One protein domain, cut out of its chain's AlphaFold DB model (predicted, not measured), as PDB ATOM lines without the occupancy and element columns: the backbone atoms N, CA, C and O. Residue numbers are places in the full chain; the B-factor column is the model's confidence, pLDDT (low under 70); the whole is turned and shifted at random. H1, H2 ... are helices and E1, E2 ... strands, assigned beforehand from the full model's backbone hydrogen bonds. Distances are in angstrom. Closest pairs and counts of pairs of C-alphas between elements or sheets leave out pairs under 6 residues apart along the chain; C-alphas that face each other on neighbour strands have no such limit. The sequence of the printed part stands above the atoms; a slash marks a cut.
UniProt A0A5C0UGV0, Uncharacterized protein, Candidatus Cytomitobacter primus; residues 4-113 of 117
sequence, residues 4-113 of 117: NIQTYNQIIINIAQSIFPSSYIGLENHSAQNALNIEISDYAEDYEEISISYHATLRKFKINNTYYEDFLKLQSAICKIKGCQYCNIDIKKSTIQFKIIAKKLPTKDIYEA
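What this domain is: This is residues 4 to 113 of the 117 residues of an uncharacterized protein of Candidatus Cytomitobacter primus (UniProt A0A5C0UGV0). Look for one twisted sheet of five strands with two helices, H1 and H2, over one face and the other face bare; the sheet curls round H1. The tail end sticks out with residues 108 to 113, of which 108 to 111 belong to the short H3, and adds to the length. The printed part has 110 residues, with three named helices and five named strands in the order H1 E1 E2 E3 H2 E4 E5 H3; the sheet runs E1 E2 E3 E5 E4, mixed, and the class is mixed, helices and strands. The whole is only just compact, close to loose, with a radius of gyration of the C-alphas of 15.3 A, and spans 55 by 26 by 22 A.

How they stand to each other: Start with H1, residues 4 to 19, which is on the sheet. Its closest C-alphas to E1, residues 24 to 27, are those of Ile 13 and Ile 25, 6.5 A apart. E1 is parallel to E2, residues 35 to 45, at 17 degrees, with N 36 and O 24 at 3.1 A, within hydrogen-bond range. E2 and E3, residues 49 to 58, are an antiparallel hairpin, with N 39 and O 55 at 2.8 A. H2, residues 65 to 78, is on the same face as H1, making two layers, helices on one face of a sheet. With its residues 12 to 19 alone H1 touches H2, at a shallow tilt of 29 degrees, opposite ways; the closest C-alphas, of Ile 19 and Asp 70, are 6.4 A apart. E4, residues 84 to 90, and E5, residues 95 to 103, form an antiparallel hairpin, with N 88 and O 97 at 2.8 A. E5 is also antiparallel to E3, with N 54 and O 98 at 2.8 A. H2 lies over E5, height over the sheet 9.6 A, and runs along the strands, at 7 degrees to E5 on the local plane. E3, H2 and E4 make a split strand-helix-strand unit, two strands running the same way with E5 between them, its crossover right-handed. H3, residues 108 to 111, is not on the sheet. In H1 and H2 every O i to N i+4 pair is within hydrogen-bond range; H3 is too short for such a pair, and its one O i to N i+3 pair is not within range.

Where its parts are: Find C-alpha 4 at (-17.993, 11.062, -38.849); from there H1 runs 23.1 A to C-alpha 19. E1 measures 10.2 A, E2 29.2 A, E3 29.5 A, H2 20.2 A and E4 17.3 A. E5 runs 26.5 A to C-alpha 103 at (-10.257, 7.096, -38.009). H3, 6.1 A, ends at C-alpha 111, (-9.696, 21.417, -26.029).

The domain as a whole: The C-alphas farthest apart, of Asn 64 and Glu 112, are 56.0 A apart. The printed part has no cut, and no link is long. The mean pLDDT of the printed part is 70.8; look for values under 70 in residues 25 to 48, 59 to 66, 91 and 104 to 113.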
ATOM      1  N   ASN A   4     -18.403  12.127 -37.932       70.31
ATOM      2  CA  ASN A   4     -17.993  11.062 -38.849       70.31
ATOM      3  C   ASN A   4     -19.153  10.120 -39.206       70.31
ATOM      4  O   ASN A   4     -19.303   9.752 -40.367       70.31
ATOM      5  N   ILE A   5     -20.018   9.776 -38.245       73.94
ATOM      6  CA  ILE A   5     -21.187   8.916 -38.494       73.94
ATOM      7  C   ILE A   5     -22.153   9.612 -39.451       73.94
ATOM      8  O   ILE A   5     -22.614   8.996 -40.403       73.94
ATOM      9  N   GLN A   6     -22.430  10.902 -39.239       75.88
ATOM     10  CA  GLN A   6     -23.308  11.670 -40.129       75.88
ATOM     11  C   GLN A   6     -22.755  11.730 -41.560       75.88
ATOM     12  O   GLN A   6     -23.511  11.552 -42.512       75.88
ATOM     13  N   THR A   7     -21.439  11.902 -41.717       82.50
ATOM     14  CA  THR A   7     -20.782  11.881 -43.028       82.50
ATOM     15  C   THR A   7     -20.930  10.530 -43.728       82.50
ATOM     16  O   THR A   7     -21.376  10.495 -44.873       82.50
ATOM     17  N   TYR A   8     -20.606   9.414 -43.064       81.31
ATOM     18  CA  TYR A   8     -20.730   8.087 -43.686       81.31
ATOM     19  C   TYR A   8     -22.181   7.723 -43.989       81.31
ATOM     20  O   TYR A   8     -22.470   7.226 -45.075       81.31
ATOM     21  N   ASN A   9     -23.099   8.065 -43.089       80.25
ATOM     22  CA  ASN A   9     -24.532   7.932 -43.310       80.25
ATOM     23  C   ASN A   9     -24.977   8.647 -44.592       80.25
ATOM     24  O   ASN A   9     -25.653   8.045 -45.424       80.25
ATOM     25  N   GLN A  10     -24.553   9.899 -44.791       82.50
ATOM     26  CA  GLN A  10     -24.897  10.654 -45.993       82.50
ATOM     27  C   GLN A  10     -24.270  10.055 -47.258       82.50
ATOM     28  O   GLN A  10     -24.941   9.968 -48.283       82.50
ATOM     29  N   ILE A  11     -23.009   9.610 -47.200       85.69
ATOM     30  CA  ILE A  11     -22.338   8.935 -48.325       85.69
ATOM     31  C   ILE A  11     -23.136   7.700 -48.755       85.69
ATOM     32  O   ILE A  11     -23.414   7.522 -49.939       85.69
ATOM     33  N   ILE A  12     -23.531   6.867 -47.794       83.81
ATOM     34  CA  ILE A  12     -24.275   5.631 -48.044       83.81
ATOM     35  C   ILE A  12     -25.661   5.930 -48.615       83.81
ATOM     36  O   ILE A  12     -26.054   5.301 -49.598       83.81
ATOM     37  N   ILE A  13     -26.379   6.907 -48.048       82.38
ATOM     38  CA  ILE A  13     -27.671   7.355 -48.581       82.38
ATOM     39  C   ILE A  13     -27.513   7.810 -50.034       82.38
ATOM     40  O   ILE A  13     -28.279   7.373 -50.886       82.38
ATOM     41  N   ASN A  14     -26.509   8.636 -50.335       84.94
ATOM     42  CA  ASN A  14     -26.297   9.164 -51.683       84.94
ATOM     43  C   ASN A  14     -25.986   8.047 -52.692       84.94
ATOM     44  O   ASN A  14     -26.523   8.048 -53.800       84.94
ATOM     45  N   ILE A  15     -25.156   7.071 -52.308       87.25
ATOM     46  CA  ILE A  15     -24.879   5.891 -53.140       87.25
ATOM     47  C   ILE A  15     -26.182   5.131 -53.405       87.25
ATOM     48  O   ILE A  15     -26.523   4.872 -54.559       87.25
ATOM     49  N   ALA A  16     -26.945   4.826 -52.357       83.50
ATOM     50  CA  ALA A  16     -28.209   4.111 -52.473       83.50
ATOM     51  C   ALA A  16     -29.237   4.851 -53.341       83.50
ATOM     52  O   ALA A  16     -29.850   4.233 -54.206       83.50
ATOM     53  N   GLN A  17     -29.380   6.169 -53.178       83.12
ATOM     54  CA  GLN A  17     -30.272   7.004 -53.988       83.12
ATOM     55  C   GLN A  17     -29.874   7.028 -55.466       83.12
ATOM     56  O   GLN A  17     -30.745   7.036 -56.327       83.12
ATOM     57  N   SER A  18     -28.575   7.007 -55.783       86.44
ATOM     58  CA  SER A  18     -28.127   6.988 -57.185       86.44
ATOM     59  C   SER A  18     -28.448   5.678 -57.911       86.44
ATOM     60  O   SER A  18     -28.638   5.678 -59.126       86.44
ATOM     61  N   ILE A  19     -28.529   4.570 -57.173       84.25
ATOM     62  CA  ILE A  19     -28.822   3.237 -57.712       84.25
ATOM     63  C   ILE A  19     -30.329   2.958 -57.686       84.25
ATOM     64  O   ILE A  19     -30.862   2.358 -58.613       84.25
ATOM     65  N   PHE A  20     -31.026   3.450 -56.661       78.94
ATOM     66  CA  PHE A  20     -32.465   3.296 -56.473       78.94
ATOM     67  C   PHE A  20     -33.178   4.660 -56.448       78.94
ATOM     68  O   PHE A  20     -33.770   5.028 -55.430       78.94
ATOM     69  N   PRO A  21     -33.183   5.417 -57.561       74.50
ATOM     70  CA  PRO A  21     -33.655   6.806 -57.586       74.50
ATOM     71  C   PRO A  21     -35.150   6.967 -57.284       74.50
ATOM     72  O   PRO A  21     -35.588   8.036 -56.872       74.50
ATOM     73  N   SER A  22     -35.945   5.914 -57.481       72.38
ATOM     74  CA  SER A  22     -37.388   5.907 -57.202       72.38
ATOM     75  C   SER A  22     -37.749   5.249 -55.867       72.38
ATOM     76  O   SER A  22     -38.932   5.121 -55.558       72.38
ATOM     77  N   SER A  23     -36.759   4.799 -55.091       70.25
ATOM     78  CA  SER A  23     -36.991   4.161 -53.792       70.25
ATOM     79  C   SER A  23     -36.866   5.163 -52.654       70.25
ATOM     80  O   SER A  23     -36.036   6.070 -52.682       70.25
ATOM     81  N   TYR A  24     -37.656   4.958 -51.603       70.12
ATOM     82  CA  TYR A  24     -37.408   5.631 -50.334       70.12
ATOM     83  C   TYR A  24     -36.151   5.041 -49.685       70.12
ATOM     84  O   TYR A  24     -36.078   3.825 -49.485       70.12
ATOM     85  N   ILE A  25     -35.180   5.905 -49.371       69.94
ATOM     86  CA  ILE A  25     -33.935   5.566 -48.675       69.94
ATOM     87  C   ILE A  25     -33.962   6.264 -47.317       69.94
ATOM     88  O   ILE A  25     -33.921   7.493 -47.255       69.94
ATOM     89  N   GLY A  26     -34.044   5.495 -46.234       61.59
ATOM     90  CA  GLY A  26     -34.103   6.026 -44.874       61.59
ATOM     91  C   GLY A  26     -33.115   5.339 -43.939       61.59
ATOM     92  O   GLY A  26     -32.868   4.139 -44.070       61.59
ATOM     93  N   LEU A  27     -32.587   6.117 -42.989       64.06
ATOM     94  CA  LEU A  27     -31.937   5.621 -41.777       64.06
ATOM     95  C   LEU A  27     -33.043   5.484 -40.736       64.06
ATOM     96  O   LEU A  27     -33.513   6.494 -40.228       64.06
ATOM     97  N   GLU A  28     -33.514   4.258 -40.525       58.66
ATOM     98  CA  GLU A  28     -34.663   3.922 -39.670       58.66
ATOM     99  C   GLU A  28     -35.973   4.669 -39.999       58.66
ATOM    100  O   GLU A  28     -36.243   5.775 -39.536       58.66
ATOM    101  N   ASN A  29     -36.885   4.006 -40.720       45.34
ATOM    102  CA  ASN A  29     -38.310   4.219 -40.471       45.34
ATOM    103  C   ASN A  29     -39.139   3.004 -40.904       45.34
ATOM    104  O   ASN A  29     -39.172   2.618 -42.072       45.34
ATOM    105  N   HIS A  30     -39.830   2.394 -39.943       50.06
ATOM    106  CA  HIS A  30     -40.585   1.144 -40.095       50.06
ATOM    107  C   HIS A  30     -41.879   1.274 -40.928       50.06
ATOM    108  O   HIS A  30     -42.664   0.329 -40.978       50.06
ATOM    109  N   SER A  31     -42.123   2.412 -41.579       46.12
ATOM    110  CA  SER A  31     -43.422   2.776 -42.157       46.12
ATOM    111  C   SER A  31     -43.506   2.690 -43.686       46.12
ATOM    112  O   SER A  31     -44.612   2.616 -44.223       46.12
ATOM    113  N   ALA A  32     -42.385   2.646 -44.411       47.16
ATOM    114  CA  ALA A  32     -42.405   2.606 -45.872       47.16
ATOM    115  C   ALA A  32     -42.415   1.156 -46.397       47.16
ATOM    116  O   ALA A  32     -41.450   0.409 -46.247       47.16
ATOM    117  N   GLN A  33     -43.527   0.747 -47.022       47.16
ATOM    118  CA  GLN A  33     -43.697  -0.601 -47.588       47.16
ATOM    119  C   GLN A  33     -42.843  -0.851 -48.845       47.16
ATOM    120  O   GLN A  33     -42.619  -2.011 -49.179       47.16
ATOM    121  N   ASN A  34     -42.345   0.217 -49.483       49.84
ATOM    122  CA  ASN A  34     -41.585   0.198 -50.736       49.84
ATOM    123  C   ASN A  34     -40.218   0.897 -50.577       49.84
ATOM    124  O   ASN A  34     -39.939   1.894 -51.244       49.84
ATOM    125  N   ALA A  35     -39.403   0.439 -49.628       55.12
ATOM    126  CA  ALA A  35     -38.180   1.131 -49.231       55.12
ATOM    127  C   ALA A  35     -36.961   0.211 -49.204       55.12
ATOM    128  O   ALA A  35     -37.040  -0.936 -48.747       55.12
ATOM    129  N   LEU A  36     -35.823   0.757 -49.638       61.31
ATOM    130  CA  LEU A  36     -34.529   0.253 -49.212       61.31
ATOM    131  C   LEU A  36     -34.254   0.867 -47.841       61.31
ATOM    132  O   LEU A  36     -33.922   2.048 -47.719       61.31
ATOM    133  N   ASN A  37     -34.410   0.055 -46.805       67.06
ATOM    134  CA  ASN A  37     -34.133   0.482 -45.445       67.06
ATOM    135  C   ASN A  37     -32.665   0.227 -45.154       67.06
ATOM    136  O   ASN A  37     -32.228  -0.918 -45.224       67.06
ATOM    137  N   ILE A  38     -31.917   1.280 -44.838       64.50
ATOM    138  CA  ILE A  38     -30.531   1.170 -44.393       64.50
ATOM    139  C   ILE A  38     -30.554   1.366 -42.883       64.50
ATOM    140  O   ILE A  38     -30.639   2.480 -42.379       64.50
ATOM    141  N   GLU A  39     -30.550   0.258 -42.160       66.56
ATOM    142  CA  GLU A  39     -30.543   0.218 -40.704       66.56
ATOM    143  C   GLU A  39     -29.089   0.257 -40.211       66.56
ATOM    144  O   GLU A  39     -28.202  -0.362 -40.800       66.56
ATOM    145  N   ILE A  40     -28.816   0.993 -39.137       60.06
ATOM    146  CA  ILE A  40     -27.523   0.937 -38.446       60.06
ATOM    147  C   ILE A  40     -27.706  -0.053 -37.301       60.06
ATOM    148  O   ILE A  40     -28.572   0.141 -36.458       60.06
ATOM    149  N   SER A  41     -26.944  -1.143 -37.307       55.34
ATOM    150  CA  SER A  41     -27.184  -2.295 -36.423       55.34
ATOM    151  C   SER A  41     -26.246  -2.365 -35.225       55.34
ATOM    152  O   SER A  41     -26.603  -2.970 -34.220       55.34
ATOM    153  N   ASP A  42     -25.060  -1.762 -35.317       57.59
ATOM    154  CA  ASP A  42     -24.085  -1.764 -34.228       57.59
ATOM    155  C   ASP A  42     -23.073  -0.619 -34.384       57.59
ATOM    156  O   ASP A  42     -22.759  -0.186 -35.503       57.59
ATOM    157  N   TYR A  43     -22.567  -0.137 -33.252       63.00
ATOM    158  CA  TYR A  43     -21.632   0.971 -33.137       63.00
ATOM    159  C   TYR A  43     -20.596   0.691 -32.049       63.00
ATOM    160  O   TYR A  43     -20.946   0.546 -30.880       63.00
ATOM    161  N   ALA A  44     -19.316   0.689 -32.422       61.03
ATOM    162  CA  ALA A  44     -18.218   0.590 -31.465       61.03
ATOM    163  C   ALA A  44     -17.260   1.773 -31.632       61.03
ATOM    164  O   ALA A  44     -16.788   2.060 -32.739       61.03
ATOM    165  N   GLU A  45     -16.985   2.459 -30.524       60.81
ATOM    166  CA  GLU A  45     -15.913   3.444 -30.420       60.81
ATOM    167  C   GLU A  45     -14.764   2.855 -29.628       60.81
ATOM    168  O   GLU A  45     -14.928   2.559 -28.447       60.81
ATOM    169  N   ASP A  46     -13.590   2.822 -30.244       64.88
ATOM    170  CA  ASP A  46     -12.341   2.736 -29.501       64.88
ATOM    171  C   ASP A  46     -11.648   4.108 -29.514       64.88
ATOM    172  O   ASP A  46     -12.145   5.091 -30.088       64.88
ATOM    173  N   TYR A  47     -10.515   4.225 -28.819       57.91
ATOM    174  CA  TYR A  47      -9.821   5.507 -28.646       57.91
ATOM    175  C   TYR A  47      -9.409   6.168 -29.978       57.91
ATOM    176  O   TYR A  47      -9.365   7.396 -30.044       57.91
ATOM    177  N   GLU A  48      -9.190   5.397 -31.050       68.19
ATOM    178  CA  GLU A  48      -8.676   5.907 -32.335       68.19
ATOM    179  C   GLU A  48      -9.637   5.740 -33.523       68.19
ATOM    180  O   GLU A  48      -9.546   6.477 -34.511       68.19
ATOM    181  N   GLU A  49     -10.583   4.804 -33.437       75.25
ATOM    182  CA  GLU A  49     -11.406   4.383 -34.569       75.25
ATOM    183  C   GLU A  49     -12.891   4.321 -34.216       75.25
ATOM    184  O   GLU A  49     -13.302   4.214 -33.058       75.25
ATOM    185  N   ILE A  50     -13.705   4.422 -35.260       73.38
ATOM    186  CA  ILE A  50     -15.149   4.289 -35.215       73.38
ATOM    187  C   ILE A  50     -15.534   3.144 -36.138       73.38
ATOM    188  O   ILE A  50     -15.259   3.194 -37.336       73.38
ATOM    189  N   SER A  51     -16.217   2.152 -35.584       79.19
ATOM    190  CA  SER A  51     -16.785   1.028 -36.311       79.19
ATOM    191  C   SER A  51     -18.295   1.212 -36.446       79.19
ATOM    192  O   SER A  51     -19.000   1.239 -35.437       79.19
ATOM    193  N   ILE A  52     -18.794   1.299 -37.682       75.62
ATOM    194  CA  ILE A  52     -20.222   1.461 -37.979       75.62
ATOM    195  C   ILE A  52     -20.714   0.266 -38.795       75.62
ATOM    196  O   ILE A  52     -20.229   0.030 -39.907       75.62
ATOM    197  N   SER A  53     -21.672  -0.476 -38.243       77.31
ATOM    198  CA  SER A  53     -22.304  -1.623 -38.895       77.31
ATOM    199  C   SER A  53     -23.642  -1.222 -39.504       77.31
ATOM    200  O   SER A  53     -24.547  -0.759 -38.812       77.31
ATOM    201  N   TYR A  54     -23.787  -1.460 -40.801       76.12
ATOM    202  CA  TYR A  54     -24.975  -1.146 -41.580       76.12
ATOM    203  C   TYR A  54     -25.647  -2.414 -42.095       76.12
ATOM    204  O   TYR A  54     -24.992  -3.403 -42.434       76.12
ATOM    205  N   HIS A  55     -26.965  -2.343 -42.210       76.00
ATOM    206  CA  HIS A  55     -27.826  -3.388 -42.716       76.00
ATOM    207  C   HIS A  55     -28.834  -2.785 -43.697       76.00
ATOM    208  O   HIS A  55     -29.811  -2.156 -43.307       76.00
ATOM    209  N   ALA A  56     -28.600  -2.977 -44.991       74.19
ATOM    210  CA  ALA A  56     -29.550  -2.590 -46.023       74.19
ATOM    211  C   ALA A  56     -30.507  -3.753 -46.308       74.19
ATOM    212  O   ALA A  56     -30.049  -4.830 -46.681       74.19
ATOM    213  N   THR A  57     -31.814  -3.541 -46.160       74.75
ATOM    214  CA  THR A  57     -32.865  -4.529 -46.450       74.75
ATOM    215  C   THR A  57     -33.849  -3.974 -47.472       74.75
ATOM    216  O   THR A  57     -34.357  -2.862 -47.311       74.75
ATOM    217  N   LEU A  58     -34.198  -4.774 -48.480       70.81
ATOM    218  CA  LEU A  58     -35.302  -4.469 -49.391       70.81
ATOM    219  C   LEU A  58     -36.605  -5.106 -48.873       70.81
ATOM    220  O   LEU A  58     -36.788  -6.321 -48.969       70.81
ATOM    221  N   ARG A  59     -37.528  -4.314 -48.307       59.53
ATOM    222  CA  ARG A  59     -38.826  -4.839 -47.834       59.53
ATOM    223  C   ARG A  59     -39.822  -4.947 -49.003       59.53
ATOM    224  O   ARG A  59     -40.017  -3.991 -49.739       59.53
ATOM    225  N   LYS A  60     -40.468  -6.117 -49.137       55.16
ATOM    226  CA  LYS A  60     -41.645  -6.397 -49.996       55.16
ATOM    227  C   LYS A  60     -41.518  -6.042 -51.495       55.16
ATOM    228  O   LYS A  60     -42.340  -5.319 -52.035       55.16
ATOM    229  N   PHE A  61     -40.622  -6.703 -52.225       53.66
ATOM    230  CA  PHE A  61     -40.787  -6.862 -53.679       53.66
ATOM    231  C   PHE A  61     -40.383  -8.269 -54.117       53.66
ATOM    232  O   PHE A  61     -39.433  -8.841 -53.586       53.66
ATOM    233  N   LYS A  62     -41.115  -8.854 -55.079       51.62
ATOM    234  CA  LYS A  62     -40.636 -10.057 -55.772       51.62
ATOM    235  C   LYS A  62     -39.321  -9.679 -56.446       51.62
ATOM    236  O   LYS A  62     -39.333  -8.824 -57.329       51.62
ATOM    237  N   ILE A  63     -38.220 -10.293 -56.019       52.56
ATOM    238  CA  ILE A  63     -36.920 -10.149 -56.678       52.56
ATOM    239  C   ILE A  63     -37.126 -10.521 -58.150       52.56
ATOM    240  O   ILE A  63     -37.447 -11.666 -58.464       52.56
ATOM    241  N   ASN A  64     -37.001  -9.543 -59.040       60.88
ATOM    242  CA  ASN A  64     -36.781  -9.788 -60.458       60.88
ATOM    243  C   ASN A  64     -35.293  -9.528 -60.760       60.88
ATOM    244  O   ASN A  64     -34.571  -8.984 -59.920       60.88
ATOM    245  N   ASN A  65     -34.826  -9.933 -61.941       60.94
ATOM    246  CA  ASN A  65     -33.398  -9.876 -62.279       60.94
ATOM    247  C   ASN A  65     -32.807  -8.455 -62.192       60.94
ATOM    248  O   ASN A  65     -31.666  -8.301 -61.773       60.94
ATOM    249  N   THR A  66     -33.587  -7.415 -62.503       69.56
ATOM    250  CA  THR A  66     -33.126  -6.017 -62.476       69.56
ATOM    251  C   THR A  66     -32.798  -5.544 -61.058       69.56
ATOM    252  O   THR A  66     -31.715  -5.020 -60.818       69.56
ATOM    253  N   TYR A  67     -33.677  -5.801 -60.087       71.75
ATOM    254  CA  TYR A  67     -33.434  -5.392 -58.697       71.75
ATOM    255  C   TYR A  67     -32.265  -6.142 -58.056       71.75
ATOM    256  O   TYR A  67     -31.559  -5.587 -57.215       71.75
ATOM    257  N   TYR A  68     -32.045  -7.396 -58.457       74.06
ATOM    258  CA  TYR A  68     -30.880  -8.168 -58.033       74.06
ATOM    259  C   TYR A  68     -29.571  -7.527 -58.513       74.06
ATOM    260  O   TYR A  68     -28.646  -7.335 -57.722       74.06
ATOM    261  N   GLU A  69     -29.506  -7.145 -59.790       80.25
ATOM    262  CA  GLU A  69     -28.346  -6.454 -60.353       80.25
ATOM    263  C   GLU A  69     -28.093  -5.111 -59.666       80.25
ATOM    264  O   GLU A  69     -26.945  -4.775 -59.372       80.25
ATOM    265  N   ASP A  70     -29.146  -4.363 -59.343       80.00
ATOM    266  CA  ASP A  70     -29.018  -3.098 -58.621       80.00
ATOM    267  C   ASP A  70     -28.524  -3.304 -57.179       80.00
ATOM    268  O   ASP A  70     -27.718  -2.520 -56.678       80.00
ATOM    269  N   PHE A  71     -28.888  -4.415 -56.532       79.19
ATOM    270  CA  PHE A  71     -28.345  -4.790 -55.222       79.19
ATOM    271  C   PHE A  71     -26.852  -5.142 -55.286       79.19
ATOM    272  O   PHE A  71     -26.077  -4.724 -54.425       79.19
ATOM    273  N   LEU A  72     -26.414  -5.844 -56.335       82.69
ATOM    274  CA  LEU A  72     -24.991  -6.112 -56.569       82.69
ATOM    275  C   LEU A  72     -24.204  -4.829 -56.864       82.69
ATOM    276  O   LEU A  72     -23.073  -4.672 -56.390       82.69
ATOM    277  N   LYS A  73     -24.792  -3.884 -57.613       88.31
ATOM    278  CA  LYS A  73     -24.203  -2.554 -57.839       88.31
ATOM    279  C   LYS A  73     -24.073  -1.788 -56.526       88.31
ATOM    280  O   LYS A  73     -23.022  -1.201 -56.277       88.31
ATOM    281  N   LEU A  74     -25.099  -1.839 -55.674       85.75
ATOM    282  CA  LEU A  74     -25.099  -1.196 -54.362       85.75
ATOM    283  C   LEU A  74     -24.008  -1.766 -53.462       85.75
ATOM    284  O   LEU A  74     -23.198  -1.000 -52.940       85.75
ATOM    285  N   GLN A  75     -23.933  -3.094 -53.341       86.31
ATOM    286  CA  GLN A  75     -22.853  -3.766 -52.624       86.31
ATOM    287  C   GLN A  75     -21.496  -3.293 -53.158       86.31
ATOM    288  O   GLN A  75     -20.681  -2.776 -52.403       86.31
ATOM    289  N   SER A  76     -21.274  -3.388 -54.471       88.31
ATOM    290  CA  SER A  76     -20.000  -3.025 -55.101       88.31
ATOM    291  C   SER A  76     -19.599  -1.566 -54.865       88.31
ATOM    292  O   SER A  76     -18.413  -1.272 -54.723       88.31
ATOM    293  N   ALA A  77     -20.560  -0.641 -54.841       88.12
ATOM    294  CA  ALA A  77     -20.309   0.767 -54.559       88.12
ATOM    295  C   ALA A  77     -19.964   0.999 -53.080       88.12
ATOM    296  O   ALA A  77     -19.007   1.711 -52.778       88.12
ATOM    297  N   ILE A  78     -20.686   0.349 -52.165       85.56
ATOM    298  CA  ILE A  78     -20.444   0.438 -50.723       85.56
ATOM    299  C   ILE A  78     -19.091  -0.172 -50.347       85.56
ATOM    300  O   ILE A  78     -18.337   0.440 -49.592       85.56
ATOM    301  N   CYS A  79     -18.725  -1.328 -50.911       85.75
ATOM    302  CA  CYS A  79     -17.451  -1.968 -50.584       85.75
ATOM    303  C   CYS A  79     -16.228  -1.152 -51.058       85.75
ATOM    304  O   CYS A  79     -15.113  -1.395 -50.602       85.75
ATOM    305  N   LYS A  80     -16.412  -0.184 -51.969       88.94
ATOM    306  CA  LYS A  80     -15.357   0.744 -52.419       88.94
ATOM    307  C   LYS A  80     -15.170   1.944 -51.491       88.94
ATOM    308  O   LYS A  80     -14.222   2.707 -51.678       88.94
ATOM    309  N   ILE A  81     -16.051   2.139 -50.508       88.00
ATOM    310  CA  ILE A  81     -15.891   3.201 -49.516       88.00
ATOM    311  C   ILE A  81     -14.620   2.920 -48.710       88.00
ATOM    312  O   ILE A  81     -14.410   1.818 -48.199       88.00
ATOM    313  N   LYS A  82     -13.759   3.933 -48.581       83.88
ATOM    314  CA  LYS A  82     -12.541   3.837 -47.774       83.88
ATOM    315  C   LYS A  82     -12.899   3.434 -46.342       83.88
ATOM    316  O   LYS A  82     -13.751   4.060 -45.723       83.88
ATOM    317  N   GLY A  83     -12.220   2.411 -45.824       83.56
ATOM    318  CA  GLY A  83     -12.492   1.878 -44.489       83.56
ATOM    319  C   GLY A  83     -13.556   0.780 -44.450       83.56
ATOM    320  O   GLY A  83     -13.808   0.234 -43.382       83.56
ATOM    321  N   CYS A  84     -14.161   0.403 -45.582       85.75
ATOM    322  CA  CYS A  84     -15.007  -0.785 -45.630       85.75
ATOM    323  C   CYS A  84     -14.161  -2.046 -45.373       85.75
ATOM    324  O   CYS A  84     -13.203  -2.307 -46.097       85.75
ATOM    325  N   GLN A  85     -14.497  -2.809 -44.330       83.12
ATOM    326  CA  GLN A  85     -13.787  -4.049 -43.976       83.12
ATOM    327  C   GLN A  85     -14.621  -5.310 -44.187       83.12
ATOM    328  O   GLN A  85     -14.079  -6.383 -44.435       83.12
ATOM    329  N   TYR A  86     -15.940  -5.187 -44.094       81.88
ATOM    330  CA  TYR A  86     -16.874  -6.288 -44.285       81.88
ATOM    331  C   TYR A  86     -18.026  -5.787 -45.140       81.88
ATOM    332  O   TYR A  86     -18.508  -4.681 -44.917       81.88
ATOM    333  N   CYS A  87     -18.430  -6.562 -46.140       84.94
ATOM    334  CA  CYS A  87     -19.440  -6.163 -47.116       84.94
ATOM    335  C   CYS A  87     -20.051  -7.425 -47.739       84.94
ATOM    336  O   CYS A  87     -19.644  -7.881 -48.809       84.94
ATOM    337  N   ASN A  88     -20.977  -8.042 -47.012       85.31
ATOM    338  CA  ASN A  88     -21.584  -9.318 -47.360       85.31
ATOM    339  C   ASN A  88     -23.028  -9.138 -47.833       85.31
ATOM    340  O   ASN A  88     -23.769  -8.313 -47.301       85.31
ATOM    341  N   ILE A  89     -23.435  -9.949 -48.801       80.31
ATOM    342  CA  ILE A  89     -24.786  -9.970 -49.355       80.31
ATOM    343  C   ILE A  89     -25.433 -11.321 -49.036       80.31
ATOM    344  O   ILE A  89     -24.906 -12.376 -49.374       80.31
ATOM    345  N   ASP A  90     -26.601 -11.297 -48.398       79.00
ATOM    346  CA  ASP A  90     -27.482 -12.460 -48.305       79.00
ATOM    347  C   ASP A  90     -28.620 -12.264 -49.307       79.00
ATOM    348  O   ASP A  90     -29.606 -11.562 -49.066       79.00
ATOM    349  N   ILE A  91     -28.442 -12.894 -50.467       68.88
ATOM    350  CA  ILE A  91     -29.362 -12.815 -51.603       68.88
ATOM    351  C   ILE A  91     -30.727 -13.410 -51.238       68.88
ATOM    352  O   ILE A  91     -31.752 -12.906 -51.689       68.88
ATOM    353  N   LYS A  92     -30.772 -14.455 -50.398       71.00
ATOM    354  CA  LYS A  92     -32.036 -15.104 -50.008       71.00
ATOM    355  C   LYS A  92     -32.888 -14.193 -49.135       71.00
ATOM    356  O   LYS A  92     -34.111 -14.300 -49.159       71.00
ATOM    357  N   LYS A  93     -32.242 -13.321 -48.361       72.44
ATOM    358  CA  LYS A  93     -32.909 -12.354 -47.486       72.44
ATOM    359  C   LYS A  93     -33.041 -10.966 -48.111       72.44
ATOM    360  O   LYS A  93     -33.707 -10.122 -47.520       72.44
ATOM    361  N   SER A  94     -32.458 -10.734 -49.290       72.50
ATOM    362  CA  SER A  94     -32.352  -9.405 -49.909       72.50
ATOM    363  C   SER A  94     -31.716  -8.385 -48.966       72.50
ATOM    364  O   SER A  94     -32.228  -7.274 -48.792       72.50
ATOM    365  N   THR A  95     -30.618  -8.787 -48.324       78.19
ATOM    366  CA  THR A  95     -29.918  -7.963 -47.332       78.19
ATOM    367  C   THR A  95     -28.449  -7.789 -47.676       78.19
ATOM    368  O   THR A  95     -27.789  -8.757 -48.051       78.19
ATOM    369  N   ILE A  96     -27.915  -6.580 -47.501       80.38
ATOM    370  CA  ILE A  96     -26.471  -6.316 -47.500       80.38
ATOM    371  C   ILE A  96     -26.080  -5.890 -46.092       80.38
ATOM    372  O   ILE A  96     -26.664  -4.965 -45.529       80.38
ATOM    373  N   GLN A  97     -25.078  -6.556 -45.537       83.56
ATOM    374  CA  GLN A  97     -24.466  -6.208 -44.265       83.56
ATOM    375  C   GLN A  97     -23.057  -5.712 -44.523       83.56
ATOM    376  O   GLN A  97     -22.266  -6.399 -45.169       83.56
ATOM    377  N   PHE A  98     -22.723  -4.535 -44.014       85.19
ATOM    378  CA  PHE A  98     -21.390  -3.991 -44.206       85.19
ATOM    379  C   PHE A  98     -20.901  -3.202 -42.999       85.19
ATOM    380  O   PHE A  98     -21.686  -2.664 -42.225       85.19
ATOM    381  N   LYS A  99     -19.580  -3.155 -42.844       86.00
ATOM    382  CA  LYS A  99     -18.880  -2.513 -41.735       86.00
ATOM    383  C   LYS A  99     -17.884  -1.504 -42.282       86.00
ATOM    384  O   LYS A  99     -17.050  -1.859 -43.120       86.00
ATOM    385  N   ILE A 100     -17.953  -0.275 -41.783       84.94
ATOM    386  CA  ILE A 100     -16.992   0.787 -42.086       84.94
ATOM    387  C   ILE A 100     -16.202   1.105 -40.820       84.94
ATOM    388  O   ILE A 100     -16.788   1.374 -39.775       84.94
ATOM    389  N   ILE A 101     -14.877   1.087 -40.941       83.69
ATOM    390  CA  ILE A 101     -13.940   1.558 -39.927       83.69
ATOM    391  C   ILE A 101     -13.366   2.895 -40.383       83.69
ATOM    392  O   ILE A 101     -12.751   2.997 -41.446       83.69
ATOM    393  N   ALA A 102     -13.566   3.925 -39.574       77.00
ATOM    394  CA  ALA A 102     -13.068   5.265 -39.832       77.00
ATOM    395  C   ALA A 102     -12.173   5.735 -38.689       77.00
ATOM    396  O   ALA A 102     -12.519   5.570 -37.521       77.00
ATOM    397  N   LYS A 103     -11.054   6.388 -39.017       72.38
ATOM    398  CA  LYS A 103     -10.257   7.096 -38.009       72.38
ATOM    399  C   LYS A 103     -11.086   8.231 -37.412       72.38
ATOM    400  O   LYS A 103     -11.737   8.966 -38.159       72.38
ATOM    401  N   LYS A 104     -11.026   8.411 -36.091       63.28
ATOM    402  CA  LYS A 104     -11.530   9.637 -35.466       63.28
ATOM    403  C   LYS A 104     -10.753  10.822 -36.045       63.28
ATOM    404  O   LYS A 104      -9.525  10.797 -36.116       63.28
ATOM    405  N   LEU A 105     -11.471  11.863 -36.469       55.84
ATOM    406  CA  LEU A 105     -10.843  13.169 -36.671       55.84
ATOM    407  C   LEU A 105     -10.195  13.572 -35.337       55.84
ATOM    408  O   LEU A 105     -10.813  13.336 -34.293       55.84
ATOM    409  N   PRO A 106      -8.967  14.115 -35.338       51.50
ATOM    410  CA  PRO A 106      -8.275  14.439 -34.102       51.50
ATOM    411  C   PRO A 106      -9.152  15.361 -33.249       51.50
ATOM    412  O   PRO A 106      -9.488  16.471 -33.644       51.50
ATOM    413  N   THR A 107      -9.496  14.915 -32.043       50.19
ATOM    414  CA  THR A 107     -10.207  15.699 -31.017       50.19
ATOM    415  C   THR A 107      -9.385  16.882 -30.491       50.19
ATOM    416  O   THR A 107      -9.866  17.640 -29.647       50.19
ATOM    417  N   LYS A 108      -8.153  17.059 -30.986       44.81
ATOM    418  CA  LYS A 108      -7.180  18.042 -30.505       44.81
ATOM    419  C   LYS A 108      -7.617  19.501 -30.699       44.81
ATOM    420  O   LYS A 108      -7.223  20.336 -29.898       44.81
ATOM    421  N   ASP A 109      -8.528  19.791 -31.629       45.09
ATOM    422  CA  ASP A 109      -9.054  21.153 -31.824       45.09
ATOM    423  C   ASP A 109     -10.215  21.533 -30.882       45.09
ATOM    424  O   ASP A 109     -10.647  22.685 -30.860       45.09
ATOM    425  N   ILE A 110     -10.737  20.603 -30.070       47.16
ATOM    426  CA  ILE A 110     -11.880  20.893 -29.179       47.16
ATOM    427  C   ILE A 110     -11.423  21.381 -27.791       47.16
ATOM    428  O   ILE A 110     -12.151  22.135 -27.142       47.16
ATOM    429  N   TYR A 111     -10.215  21.017 -27.347       40.38
ATOM    430  CA  TYR A 111      -9.696  21.417 -26.029       40.38
ATOM    431  C   TYR A 111      -8.759  22.636 -26.065       40.38
ATOM    432  O   TYR A 111      -8.842  23.470 -25.164       40.38
ATOM    433  N   GLU A 112      -7.944  22.827 -27.110       38.69
ATOM    434  CA  GLU A 112      -7.014  23.974 -27.179       38.69
ATOM    435  C   GLU A 112      -7.690  25.303 -27.586       38.69
ATOM    436  O   GLU A 112      -7.141  26.376 -27.346       38.69
ATOM    437  N   ALA A 113      -8.925  25.273 -28.107       39.88
ATOM    438  CA  ALA A 113      -9.697  26.484 -28.413       39.88
ATOM    439  C   ALA A 113     -10.504  27.043 -27.219       39.88
ATOM    440  O   ALA A 113     -10.989  28.173 -27.293       39.88
TER     441      ALA A 113